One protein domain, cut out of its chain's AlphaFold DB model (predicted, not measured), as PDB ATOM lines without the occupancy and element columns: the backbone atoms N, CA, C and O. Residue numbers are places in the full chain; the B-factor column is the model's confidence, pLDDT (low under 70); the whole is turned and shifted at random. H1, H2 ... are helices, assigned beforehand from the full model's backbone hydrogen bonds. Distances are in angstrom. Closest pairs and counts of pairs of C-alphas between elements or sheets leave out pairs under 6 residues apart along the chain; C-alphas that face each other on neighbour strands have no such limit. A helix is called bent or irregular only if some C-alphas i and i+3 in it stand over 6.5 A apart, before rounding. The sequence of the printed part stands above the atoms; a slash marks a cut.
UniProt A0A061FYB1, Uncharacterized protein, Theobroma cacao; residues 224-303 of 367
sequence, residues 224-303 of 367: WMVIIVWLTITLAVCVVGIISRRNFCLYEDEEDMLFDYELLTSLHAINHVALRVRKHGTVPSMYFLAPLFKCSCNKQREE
ATOM      1  N   TRP A 224     152.581 176.460 171.246       85.06
ATOM      2  CA  TRP A 224     151.524 176.047 172.175       85.06
ATOM      3  C   TRP A 224     150.152 176.591 171.786       85.06
ATOM      4  O   TRP A 224     149.170 175.864 171.907       85.06
ATOM      5  N   MET A 225     150.076 177.816 171.251       85.44
ATOM      6  CA  MET A 225     148.804 178.367 170.769       85.44
ATOM      7  C   MET A 225     148.192 177.516 169.654       85.44
ATOM      8  O   MET A 225     146.996 177.251 169.690       85.44
ATOM      9  N   VAL A 226     149.004 177.011 168.719       86.25
ATOM     10  CA  VAL A 226     148.515 176.120 167.654       86.25
ATOM     11  C   VAL A 226     147.937 174.831 168.245       86.25
ATOM     12  O   VAL A 226     146.834 174.439 167.881       86.25
ATOM     13  N   ILE A 227     148.629 174.204 169.202       88.69
ATOM     14  CA  ILE A 227     148.157 172.967 169.850       88.69
ATOM     15  C   ILE A 227     146.841 173.202 170.600       88.69
ATOM     16  O   ILE A 227     145.925 172.392 170.489       88.69
ATOM     17  N   ILE A 228     146.728 174.316 171.331       88.38
ATOM     18  CA  ILE A 228     145.505 174.661 172.066       88.38
ATOM     19  C   ILE A 228     144.337 174.861 171.096       88.38
ATOM     20  O   ILE A 228     143.270 174.299 171.322       88.38
ATOM     21  N   VAL A 229     144.547 175.584 169.991       91.88
ATOM     22  CA  VAL A 229     143.510 175.796 168.969       91.88
ATOM     23  C   VAL A 229     143.053 174.463 168.365       91.88
ATOM     24  O   VAL A 229     141.852 174.203 168.295       91.88
ATOM     25  N   TRP A 230     143.977 173.567 168.014       90.88
ATOM     26  CA  TRP A 230     143.617 172.239 167.504       90.88
ATOM     27  C   TRP A 230     142.845 171.402 168.523       90.88
ATOM     28  O   TRP A 230     141.824 170.819 168.170       90.88
ATOM     29  N   LEU A 231     143.270 171.389 169.789       90.50
ATOM     30  CA  LEU A 231     142.543 170.693 170.853       90.50
ATOM     31  C   LEU A 231     141.117 171.232 171.009       90.50
ATOM     32  O   LEU A 231     140.189 170.439 171.151       90.50
ATOM     33  N   THR A 232     140.922 172.552 170.927       90.94
ATOM     34  CA  THR A 232     139.580 173.146 171.007       90.94
ATOM     35  C   THR A 232     138.694 172.773 169.819       90.94
ATOM     36  O   THR A 232     137.514 172.493 170.016       90.94
ATOM     37  N   ILE A 233     139.251 172.700 168.606       91.94
ATOM     38  CA  ILE A 233     138.507 172.287 167.407       91.94
ATOM     39  C   ILE A 233     138.102 170.814 167.519       91.94
ATOM     40  O   ILE A 233     136.932 170.489 167.324       91.94
ATOM     41  N   THR A 234     139.034 169.928 167.884       88.94
ATOM     42  CA  THR A 234     138.743 168.497 168.056       88.94
ATOM     43  C   THR A 234     137.682 168.273 169.131       88.94
ATOM     44  O   THR A 234     136.750 167.504 168.916       88.94
ATOM     45  N   LEU A 235     137.766 168.993 170.257       90.38
ATOM     46  CA  LEU A 235     136.764 168.922 171.319       90.38
ATOM     47  C   LEU A 235     135.379 169.360 170.820       90.38
ATOM     48  O   LEU A 235     134.396 168.669 171.078       90.38
ATOM     49  N   ALA A 236     135.296 170.468 170.078       92.81
ATOM     50  CA  ALA A 236     134.034 170.954 169.525       92.81
ATOM     51  C   ALA A 236     133.404 169.940 168.556       92.81
ATOM     52  O   ALA A 236     132.206 169.679 168.642       92.81
ATOM     53  N   VAL A 237     134.207 169.319 167.683       91.94
ATOM     54  CA  VAL A 237     133.736 168.267 166.767       91.94
ATOM     55  C   VAL A 237     133.231 167.046 167.540       91.94
ATOM     56  O   VAL A 237     132.164 166.532 167.213       91.94
ATOM     57  N   CYS A 238     133.934 166.617 168.595       89.19
ATOM     58  CA  CYS A 238     133.478 165.516 169.447       89.19
ATOM     59  C   CYS A 238     132.141 165.834 170.128       89.19
ATOM     60  O   CYS A 238     131.228 165.018 170.076       89.19
ATOM     61  N   VAL A 239     131.991 167.026 170.716       92.44
ATOM     62  CA  VAL A 239     130.745 167.438 171.385       92.44
ATOM     63  C   VAL A 239     129.579 167.480 170.397       92.44
ATOM     64  O   VAL A 239     128.518 166.933 170.682       92.44
ATOM     65  N   VAL A 240     129.777 168.065 169.213       92.44
ATOM     66  CA  VAL A 240     128.747 168.089 168.162       92.44
ATOM     67  C   VAL A 240     128.406 166.673 167.690       92.44
ATOM     68  O   VAL A 240     127.234 166.382 167.462       92.44
ATOM     69  N   GLY A 241     129.395 165.782 167.583       89.06
ATOM     70  CA  GLY A 241     129.187 164.375 167.238       89.06
ATOM     71  C   GLY A 241     128.339 163.632 168.270       89.06
ATOM     72  O   GLY A 241     127.383 162.958 167.893       89.06
ATOM     73  N   ILE A 242     128.633 163.820 169.559       88.88
ATOM     74  CA  ILE A 242     127.879 163.216 170.669       88.88
ATOM     75  C   ILE A 242     126.441 163.746 170.689       88.88
ATOM     76  O   ILE A 242     125.499 162.962 170.737       88.88
ATOM     77  N   ILE A 243     126.253 165.068 170.587       89.56
ATOM     78  CA  ILE A 243     124.913 165.677 170.560       89.56
ATOM     79  C   ILE A 243     124.127 165.188 169.342       89.56
ATOM     80  O   ILE A 243     122.951 164.860 169.462       89.56
ATOM     81  N   SER A 244     124.777 165.101 168.180       88.88
ATOM     82  CA  SER A 244     124.135 164.601 166.964       88.88
ATOM     83  C   SER A 244     123.687 163.156 167.149       88.88
ATOM     84  O   SER A 244     122.530 162.861 166.882       88.88
ATOM     85  N   ARG A 245     124.553 162.267 167.654       81.69
ATOM     86  CA  ARG A 245     124.187 160.868 167.929       81.69
ATOM     87  C   ARG A 245     123.016 160.767 168.895       81.69
ATOM     88  O   ARG A 245     122.036 160.103 168.582       81.69
ATOM     89  N   ARG A 246     123.056 161.520 169.994       83.75
ATOM     90  CA  ARG A 246     121.990 161.523 171.001       83.75
ATOM     91  C   ARG A 246     120.634 161.970 170.446       83.75
ATOM     92  O   ARG A 246     119.607 161.504 170.913       83.75
ATOM     93  N   ASN A 247     120.628 162.851 169.447       83.75
ATOM     94  CA  ASN A 247     119.396 163.310 168.802       83.75
ATOM     95  C   ASN A 247     118.866 162.337 167.730       83.75
ATOM     96  O   ASN A 247     117.735 162.500 167.281       83.75
ATOM     97  N   PHE A 248     119.680 161.372 167.284       74.00
ATOM     98  CA  PHE A 248     119.316 160.398 166.247       74.00
ATOM     99  C   PHE A 248     119.132 158.961 166.782       74.00
ATOM    100  O   PHE A 248     118.410 158.201 166.143       74.00
ATOM    101  N   CYS A 249     119.697 158.592 167.938       62.44
ATOM    102  CA  CYS A 249     119.513 157.280 168.579       62.44
ATOM    103  C   CYS A 249     118.310 157.281 169.539       62.44
ATOM    104  O   CYS A 249     118.463 157.259 170.755       62.44
ATOM    105  N   LEU A 250     117.101 157.326 168.976       64.25
ATOM    106  CA  LEU A 250     115.835 157.074 169.686       64.25
ATOM    107  C   LEU A 250     115.417 155.588 169.622       64.25
ATOM    108  O   LEU A 250     114.235 155.277 169.743       64.25
ATOM    109  N   TYR A 251     116.368 154.679 169.395       59.03
ATOM    110  CA  TYR A 251     116.113 153.244 169.316       59.03
ATOM    111  C   TYR A 251     116.843 152.526 170.451       59.03
ATOM    112  O   TYR A 251     118.041 152.700 170.643       59.03
ATOM    113  N   GLU A 252     116.059 151.793 171.237       58.22
ATOM    114  CA  GLU A 252     116.446 151.067 172.445       58.22
ATOM    115  C   GLU A 252     117.204 149.777 172.105       58.22
ATOM    116  O   GLU A 252     116.668 148.688 172.277       58.22
ATOM    117  N   ASP A 253     118.435 149.885 171.604       67.06
ATOM    118  CA  ASP A 253     119.327 148.724 171.504       67.06
ATOM    119  C   ASP A 253     120.484 148.862 172.501       67.06
ATOM    120  O   ASP A 253     121.212 149.857 172.523       67.06
ATOM    121  N   GLU A 254     120.646 147.854 173.363       74.31
ATOM    122  CA  GLU A 254     121.609 147.846 174.476       74.31
ATOM    123  C   GLU A 254     123.076 147.950 174.013       74.31
ATOM    124  O   GLU A 254     123.954 148.345 174.786       74.31
ATOM    125  N   GLU A 255     123.353 147.667 172.736       69.25
ATOM    126  CA  GLU A 255     124.695 147.758 172.154       69.25
ATOM    127  C   GLU A 255     125.213 149.203 172.022       69.25
ATOM    128  O   GLU A 255     126.430 149.428 172.045       69.25
ATOM    129  N   ASP A 256     124.326 150.204 171.980       66.69
ATOM    130  CA  ASP A 256     124.714 151.615 171.864       66.69
ATOM    131  C   ASP A 256     125.303 152.180 173.172       66.69
ATOM    132  O   ASP A 256     126.153 153.080 173.140       66.69
ATOM    133  N   MET A 257     124.958 151.605 174.334       69.62
ATOM    134  CA  MET A 257     125.520 152.024 175.628       69.62
ATOM    135  C   MET A 257     127.017 151.708 175.753       69.62
ATOM    136  O   MET A 257     127.758 152.448 176.409       69.62
ATOM    137  N   LEU A 258     127.492 150.641 175.103       78.44
ATOM    138  CA  LEU A 258     128.899 150.243 175.163       78.44
ATOM    139  C   LEU A 258     129.805 151.279 174.473       78.44
ATOM    140  O   LEU A 258     130.909 151.574 174.941       78.44
ATOM    141  N   PHE A 259     129.313 151.883 173.387       72.38
ATOM    142  CA  PHE A 259     130.047 152.890 172.620       72.38
ATOM    143  C   PHE A 259     130.232 154.191 173.408       72.38
ATOM    144  O   PHE A 259     131.313 154.787 173.374       72.38
ATOM    145  N   ASP A 260     129.205 154.617 174.143       73.94
ATOM    146  CA  ASP A 260     129.282 155.803 174.995       73.94
ATOM    147  C   ASP A 260     130.299 155.612 176.132       73.94
ATOM    148  O   ASP A 260     131.069 156.532 176.424       73.94
ATOM    149  N   TYR A 261     130.398 154.403 176.701       78.31
ATOM    150  CA  TYR A 261     131.415 154.056 177.701       78.31
ATOM    151  C   TYR A 261     132.843 154.080 177.139       78.31
ATOM    152  O   TYR A 261     133.744 154.647 177.771       78.31
ATOM    153  N   GLU A 262     133.087 153.525 175.949       78.56
ATOM    154  CA  GLU A 262     134.410 153.583 175.305       78.56
ATOM    155  C   GLU A 262     134.833 155.024 174.983       78.56
ATOM    156  O   GLU A 262     136.004 155.403 175.143       78.56
ATOM    157  N   LEU A 263     133.876 155.859 174.572       77.56
ATOM    158  CA  LEU A 263     134.107 157.261 174.241       77.56
ATOM    159  C   LEU A 263     134.385 158.085 175.505       77.56
ATOM    160  O   LEU A 263     135.327 158.883 175.516       77.56
ATOM    161  N   LEU A 264     133.658 157.830 176.601       79.50
ATOM    162  CA  LEU A 264     133.935 158.420 177.914       79.50
ATOM    163  C   LEU A 264     135.322 158.019 178.431       79.50
ATOM    164  O   LEU A 264     136.077 158.863 178.915       79.50
ATOM    165  N   THR A 265     135.683 156.743 178.280       81.69
ATOM    166  CA  THR A 265     136.981 156.202 178.707       81.69
ATOM    167  C   THR A 265     138.122 156.837 177.909       81.69
ATOM    168  O   THR A 265     139.135 157.259 178.476       81.69
ATOM    169  N   SER A 266     137.928 157.006 176.599       79.62
ATOM    170  CA  SER A 266     138.865 157.706 175.717       79.62
ATOM    171  C   SER A 266     139.001 159.188 176.088       79.62
ATOM    172  O   SER A 266     140.114 159.713 176.157       79.62
ATOM    173  N   LEU A 267     137.890 159.864 176.400       78.56
ATOM    174  CA  LEU A 267     137.891 161.259 176.846       78.56
ATOM    175  C   LEU A 267     138.615 161.420 178.193       78.56
ATOM    176  O   LEU A 267     139.403 162.351 178.372       78.56
ATOM    177  N   HIS A 268     138.400 160.488 179.123       80.25
ATOM    178  CA  HIS A 268     139.075 160.457 180.416       80.25
ATOM    179  C   HIS A 268     140.589 160.247 180.257       80.25
ATOM    180  O   HIS A 268     141.385 160.962 180.873       80.25
ATOM    181  N   ALA A 269     141.009 159.352 179.356       79.50
ATOM    182  CA  ALA A 269     142.417 159.156 179.017       79.50
ATOM    183  C   ALA A 269     143.053 160.427 178.420       79.50
ATOM    184  O   ALA A 269     144.155 160.812 178.822       79.50
ATOM    185  N   ILE A 270     142.347 161.128 177.524       78.75
ATOM    186  CA  ILE A 270     142.799 162.406 176.948       78.75
ATOM    187  C   ILE A 270     142.924 163.483 178.034       78.75
ATOM    188  O   ILE A 270     143.935 164.187 178.078       78.75
ATOM    189  N   ASN A 271     141.955 163.588 178.946       77.38
ATOM    190  CA  ASN A 271     142.013 164.524 180.074       77.38
ATOM    191  C   ASN A 271     143.188 164.223 181.010       77.38
ATOM    192  O   ASN A 271     143.906 165.136 181.422       77.38
ATOM    193  N   HIS A 272     143.440 162.948 181.303       78.31
ATOM    194  CA  HIS A 272     144.577 162.534 182.116       78.31
ATOM    195  C   HIS A 272     145.917 162.875 181.438       78.31
ATOM    196  O   HIS A 272     146.841 163.376 182.086       78.31
ATOM    197  N   VAL A 273     146.014 162.694 180.116       76.12
ATOM    198  CA  VAL A 273     147.169 163.136 179.321       76.12
ATOM    199  C   VAL A 273     147.318 164.659 179.369       76.12
ATOM    200  O   VAL A 273     148.414 165.146 179.643       76.12
ATOM    201  N   ALA A 274     146.240 165.422 179.185       73.12
ATOM    202  CA  ALA A 274     146.263 166.883 179.244       73.12
ATOM    203  C   ALA A 274     146.702 167.408 180.625       73.12
ATOM    204  O   ALA A 274     147.534 168.314 180.712       73.12
ATOM    205  N   LEU A 275     146.218 166.799 181.714       75.81
ATOM    206  CA  LEU A 275     146.636 167.112 183.084       75.81
ATOM    207  C   LEU A 275     148.110 166.772 183.328       75.81
ATOM    208  O   LEU A 275     148.831 167.560 183.944       75.81
ATOM    209  N   ARG A 276     148.592 165.639 182.802       73.88
ATOM    210  CA  ARG A 276     150.005 165.249 182.898       73.88
ATOM    211  C   ARG A 276     150.910 166.216 182.125       73.88
ATOM    212  O   ARG A 276     151.936 166.629 182.664       73.88
ATOM    213  N   VAL A 277     150.504 166.652 180.929       74.62
ATOM    214  CA  VAL A 277     151.208 167.692 180.149       74.62
ATOM    215  C   VAL A 277     151.251 169.011 180.916       74.62
ATOM    216  O   VAL A 277     152.306 169.637 180.998       74.62
ATOM    217  N   ARG A 278     150.136 169.407 181.541       70.25
ATOM    218  CA  ARG A 278     150.058 170.622 182.363       70.25
ATOM    219  C   ARG A 278     150.980 170.561 183.584       70.25
ATOM    220  O   ARG A 278     151.575 171.574 183.933       70.25
ATOM    221  N   LYS A 279     151.106 169.393 184.220       76.50
ATOM    222  CA  LYS A 279     151.917 169.202 185.433       76.50
ATOM    223  C   LYS A 279     153.417 169.095 185.147       76.50
ATOM    224  O   LYS A 279     154.213 169.582 185.942       76.50
ATOM    225  N   HIS A 280     153.804 168.468 184.036       71.75
ATOM    226  CA  HIS A 280     155.207 168.128 183.762       71.75
ATOM    227  C   HIS A 280     155.830 168.893 182.584       71.75
ATOM    228  O   HIS A 280     157.013 168.710 182.301       71.75
ATOM    229  N   GLY A 281     155.062 169.725 181.869       73.81
ATOM    230  CA  GLY A 281     155.547 170.522 180.730       73.81
ATOM    231  C   GLY A 281     156.072 169.694 179.550       73.81
ATOM    232  O   GLY A 281     156.635 170.243 178.603       73.81
ATOM    233  N   THR A 282     155.905 168.373 179.599       63.09
ATOM    234  CA  THR A 282     156.411 167.402 178.633       63.09
ATOM    235  C   THR A 282     155.234 166.803 177.882       63.09
ATOM    236  O   THR A 282     154.317 166.241 178.477       63.09
ATOM    237  N   VAL A 283     155.245 166.963 176.559       59.03
ATOM    238  CA  VAL A 283     154.222 166.398 175.677       59.03
ATOM    239  C   VAL A 283     154.546 164.914 175.479       59.03
ATOM    240  O   VAL A 283     155.641 164.616 174.993       59.03
ATOM    241  N   PRO A 284     153.661 163.970 175.849       57.06
ATOM    242  CA  PRO A 284     153.844 162.582 175.469       57.06
ATOM    243  C   PRO A 284     153.794 162.486 173.946       57.06
ATOM    244  O   PRO A 284     152.998 163.151 173.288       57.06
ATOM    245  N   SER A 285     154.695 161.682 173.391       48.31
ATOM    246  CA  SER A 285     154.828 161.494 171.950       48.31
ATOM    247  C   SER A 285     153.476 161.165 171.302       48.31
ATOM    248  O   SER A 285     152.737 160.345 171.845       48.31
ATOM    249  N   MET A 286     153.152 161.764 170.145       46.88
ATOM    250  CA  MET A 286     151.879 161.542 169.425       46.88
ATOM    251  C   MET A 286     151.574 160.054 169.171       46.88
ATOM    252  O   MET A 286     150.408 159.681 169.053       46.88
ATOM    253  N   TYR A 287     152.594 159.190 169.173       47.03
ATOM    254  CA  TYR A 287     152.438 157.735 169.103       47.03
ATOM    255  C   TYR A 287     151.612 157.132 170.253       47.03
ATOM    256  O   TYR A 287     151.055 156.057 170.073       47.03
ATOM    257  N   PHE A 288     151.456 157.818 171.394       52.84
ATOM    258  CA  PHE A 288     150.557 157.387 172.475       52.84
ATOM    259  C   PHE A 288     149.070 157.580 172.152       52.84
ATOM    260  O   PHE A 288     148.234 156.886 172.721       52.84
ATOM    261  N   LEU A 289     148.726 158.505 171.250       47.56
ATOM    262  CA  LEU A 289     147.334 158.761 170.856       47.56
ATOM    263  C   LEU A 289     146.913 157.927 169.638       47.56
ATOM    264  O   LEU A 289     145.726 157.680 169.446       47.56
ATOM    265  N   ALA A 290     147.867 157.457 168.829       41.06
ATOM    266  CA  ALA A 290     147.589 156.690 167.614       41.06
ATOM    267  C   ALA A 290     146.755 155.402 167.837       41.06
ATOM    268  O   ALA A 290     145.869 155.147 167.018       41.06
ATOM    269  N   PRO A 291     146.945 154.613 168.917       47.34
ATOM    270  CA  PRO A 291     146.113 153.436 169.181       47.34
ATOM    271  C   PRO A 291     144.654 153.791 169.500       47.34
ATOM    272  O   PRO A 291     143.750 153.101 169.035       47.34
ATOM    273  N   LEU A 292     144.421 154.901 170.217       44.59
ATOM    274  CA  LEU A 292     143.076 155.359 170.598       44.59
ATOM    275  C   LEU A 292     142.246 155.752 169.366       44.59
ATOM    276  O   LEU A 292     141.074 155.402 169.265       44.59
ATOM    277  N   PHE A 293     142.867 156.405 168.380       42.62
ATOM    278  CA  PHE A 293     142.191 156.756 167.126       42.62
ATOM    279  C   PHE A 293     142.025 155.565 166.170       42.62
ATOM    280  O   PHE A 293     141.040 155.499 165.432       42.62
ATOM    281  N   LYS A 294     142.960 154.605 166.183       41.66
ATOM    282  CA  LYS A 294     142.910 153.421 165.311       41.66
ATOM    283  C   LYS A 294     141.821 152.427 165.732       41.66
ATOM    284  O   LYS A 294     141.210 151.820 164.856       41.66
ATOM    285  N   CYS A 295     141.541 152.314 167.035       36.62
ATOM    286  CA  CYS A 295     140.453 151.478 167.556       36.62
ATOM    287  C   CYS A 295     139.076 151.971 167.070       36.62
ATOM    288  O   CYS A 295     138.271 151.188 166.577       36.62
ATOM    289  N   SER A 296     138.862 153.292 167.075       41.22
ATOM    290  CA  SER A 296     137.603 153.905 166.631       41.22
ATOM    291  C   SER A 296     137.345 153.765 165.117       41.22
ATOM    292  O   SER A 296     136.199 153.638 164.696       41.22
ATOM    293  N   CYS A 297     138.391 153.726 164.278       39.69
ATOM    294  CA  CYS A 297     138.230 153.689 162.816       39.69
ATOM    295  C   CYS A 297     137.990 152.287 162.228       39.69
ATOM    296  O   CYS A 297     137.333 152.175 161.195       39.69
ATOM    297  N   ASN A 298     138.514 151.216 162.838       35.53
ATOM    298  CA  ASN A 298     138.413 149.871 162.254       35.53
ATOM    299  C   ASN A 298     137.002 149.266 162.352       35.53
ATOM    300  O   ASN A 298     136.635 148.482 161.481       35.53
ATOM    301  N   LYS A 299     136.197 149.663 163.350       41.97
ATOM    302  CA  LYS A 299     134.816 149.179 163.530       41.97
ATOM    303  C   LYS A 299     133.776 149.970 162.714       41.97
ATOM    304  O   LYS A 299     132.701 149.465 162.440       41.97
ATOM    305  N   GLN A 300     134.114 151.169 162.224       43.50
ATOM    306  CA  GLN A 300     133.237 151.980 161.356       43.50
ATOM    307  C   GLN A 300     133.245 151.577 159.870       43.50
ATOM    308  O   GLN A 300     132.574 152.206 159.051       43.50
ATOM    309  N   ARG A 301     133.999 150.539 159.491       39.75
ATOM    310  CA  ARG A 301     134.132 150.107 158.092       39.75
ATOM    311  C   ARG A 301     132.855 149.471 157.521       39.75
ATOM    312  O   ARG A 301     132.731 149.397 156.303       39.75
ATOM    313  N   GLU A 302     131.913 149.060 158.370       43.97
ATOM    314  CA  GLU A 302     130.690 148.360 157.948       43.97
ATOM    315  C   GLU A 302     129.455 149.281 157.820       43.97
ATOM    316  O   GLU A 302     128.538 148.965 157.070       43.97
ATOM    317  N   GLU A 303     129.470 150.496 158.388       46.69
ATOM    318  CA  GLU A 303     128.339 151.450 158.318       46.69
ATOM    319  C   GLU A 303     128.475 152.542 157.229       46.69
ATOM    320  O   GLU A 303     127.908 153.639 157.310       46.69
TER     321      GLU A 303
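Overview. This is residues 224 to 303 of the 367 residues of an uncharacterized protein of Theobroma cacao (UniProt A0A061FYB1). Three helices run up, back and up again in a loose, elongated bundle: the two long helices H1 and H2 lie side by side, and the shorter H3 folds back along part of H2. Seen along the long axis, the three form an open triangle with few contacts, H2 being the helix near both of the others. The printed part has 80 residues with three named helices, H1, H2 and H3 in that order, and no named strand; the class is all helix. The whole is loose, with a radius of gyration of the C-alphas of 14.8 A, and is a rod in outline, spanning 44 by 21 by 20 A.

Along the chain. H1 comprises residues 224 to 248 and is 36.3 A from first to last C-alpha, beginning at C-alpha 224 at (151.524, 176.047, 172.175). H2, the longest helix with 26 residues, comprises residues 255 to 280 and is 38.5 A long; its first C-alpha is at (124.695, 147.758, 172.154). H3 comprises residues 290 to 301 and is 17.8 A long, ending at C-alpha 301 at (134.132, 150.107, 158.092). H3 is neither bent nor irregular, but only just: C-alphas 296 and 299 are 6.3 A apart.

Arrangement. H1 and H2 are near each other, with no pair of C-alphas within 8 A but 6 pairs within 10 A. H2 and H3 are close but not clearly touching, with 1 pair of C-alphas within 8 A; the closest are the C-alphas of Ser 266 and Leu 292, 7.0 A apart. H2 and H3 run opposite ways at a shallow tilt of 19 degrees, and their centres are 14.8 A apart. H1 and H3 are apart. In H1 every O i to N i+4 pair is within hydrogen-bond range, while in H2 it is 20 of 22 and in H3 4 of 8.

Size, cuts and confidence. The two C-alphas farthest apart are those of Tyr 251 and Gly 281, at 44.5 A, and those of Trp 224 and Glu 303, the first and last printed, are 36.5 A apart. The printed part has no cut, and both links, of 6 residues from H1 to H2 and of 9 from H2 to H3, are short. Residues 224 to 230, 243 to 258, 277 to 282 and 297 to 303 stand free; the body without them spans 27 by 22 by 16 A. The mean pLDDT of the printed part is 70.6; residues 249 to 253, 255 to 257 and 282 to 303 are under 70, and the mean of H3 is 41.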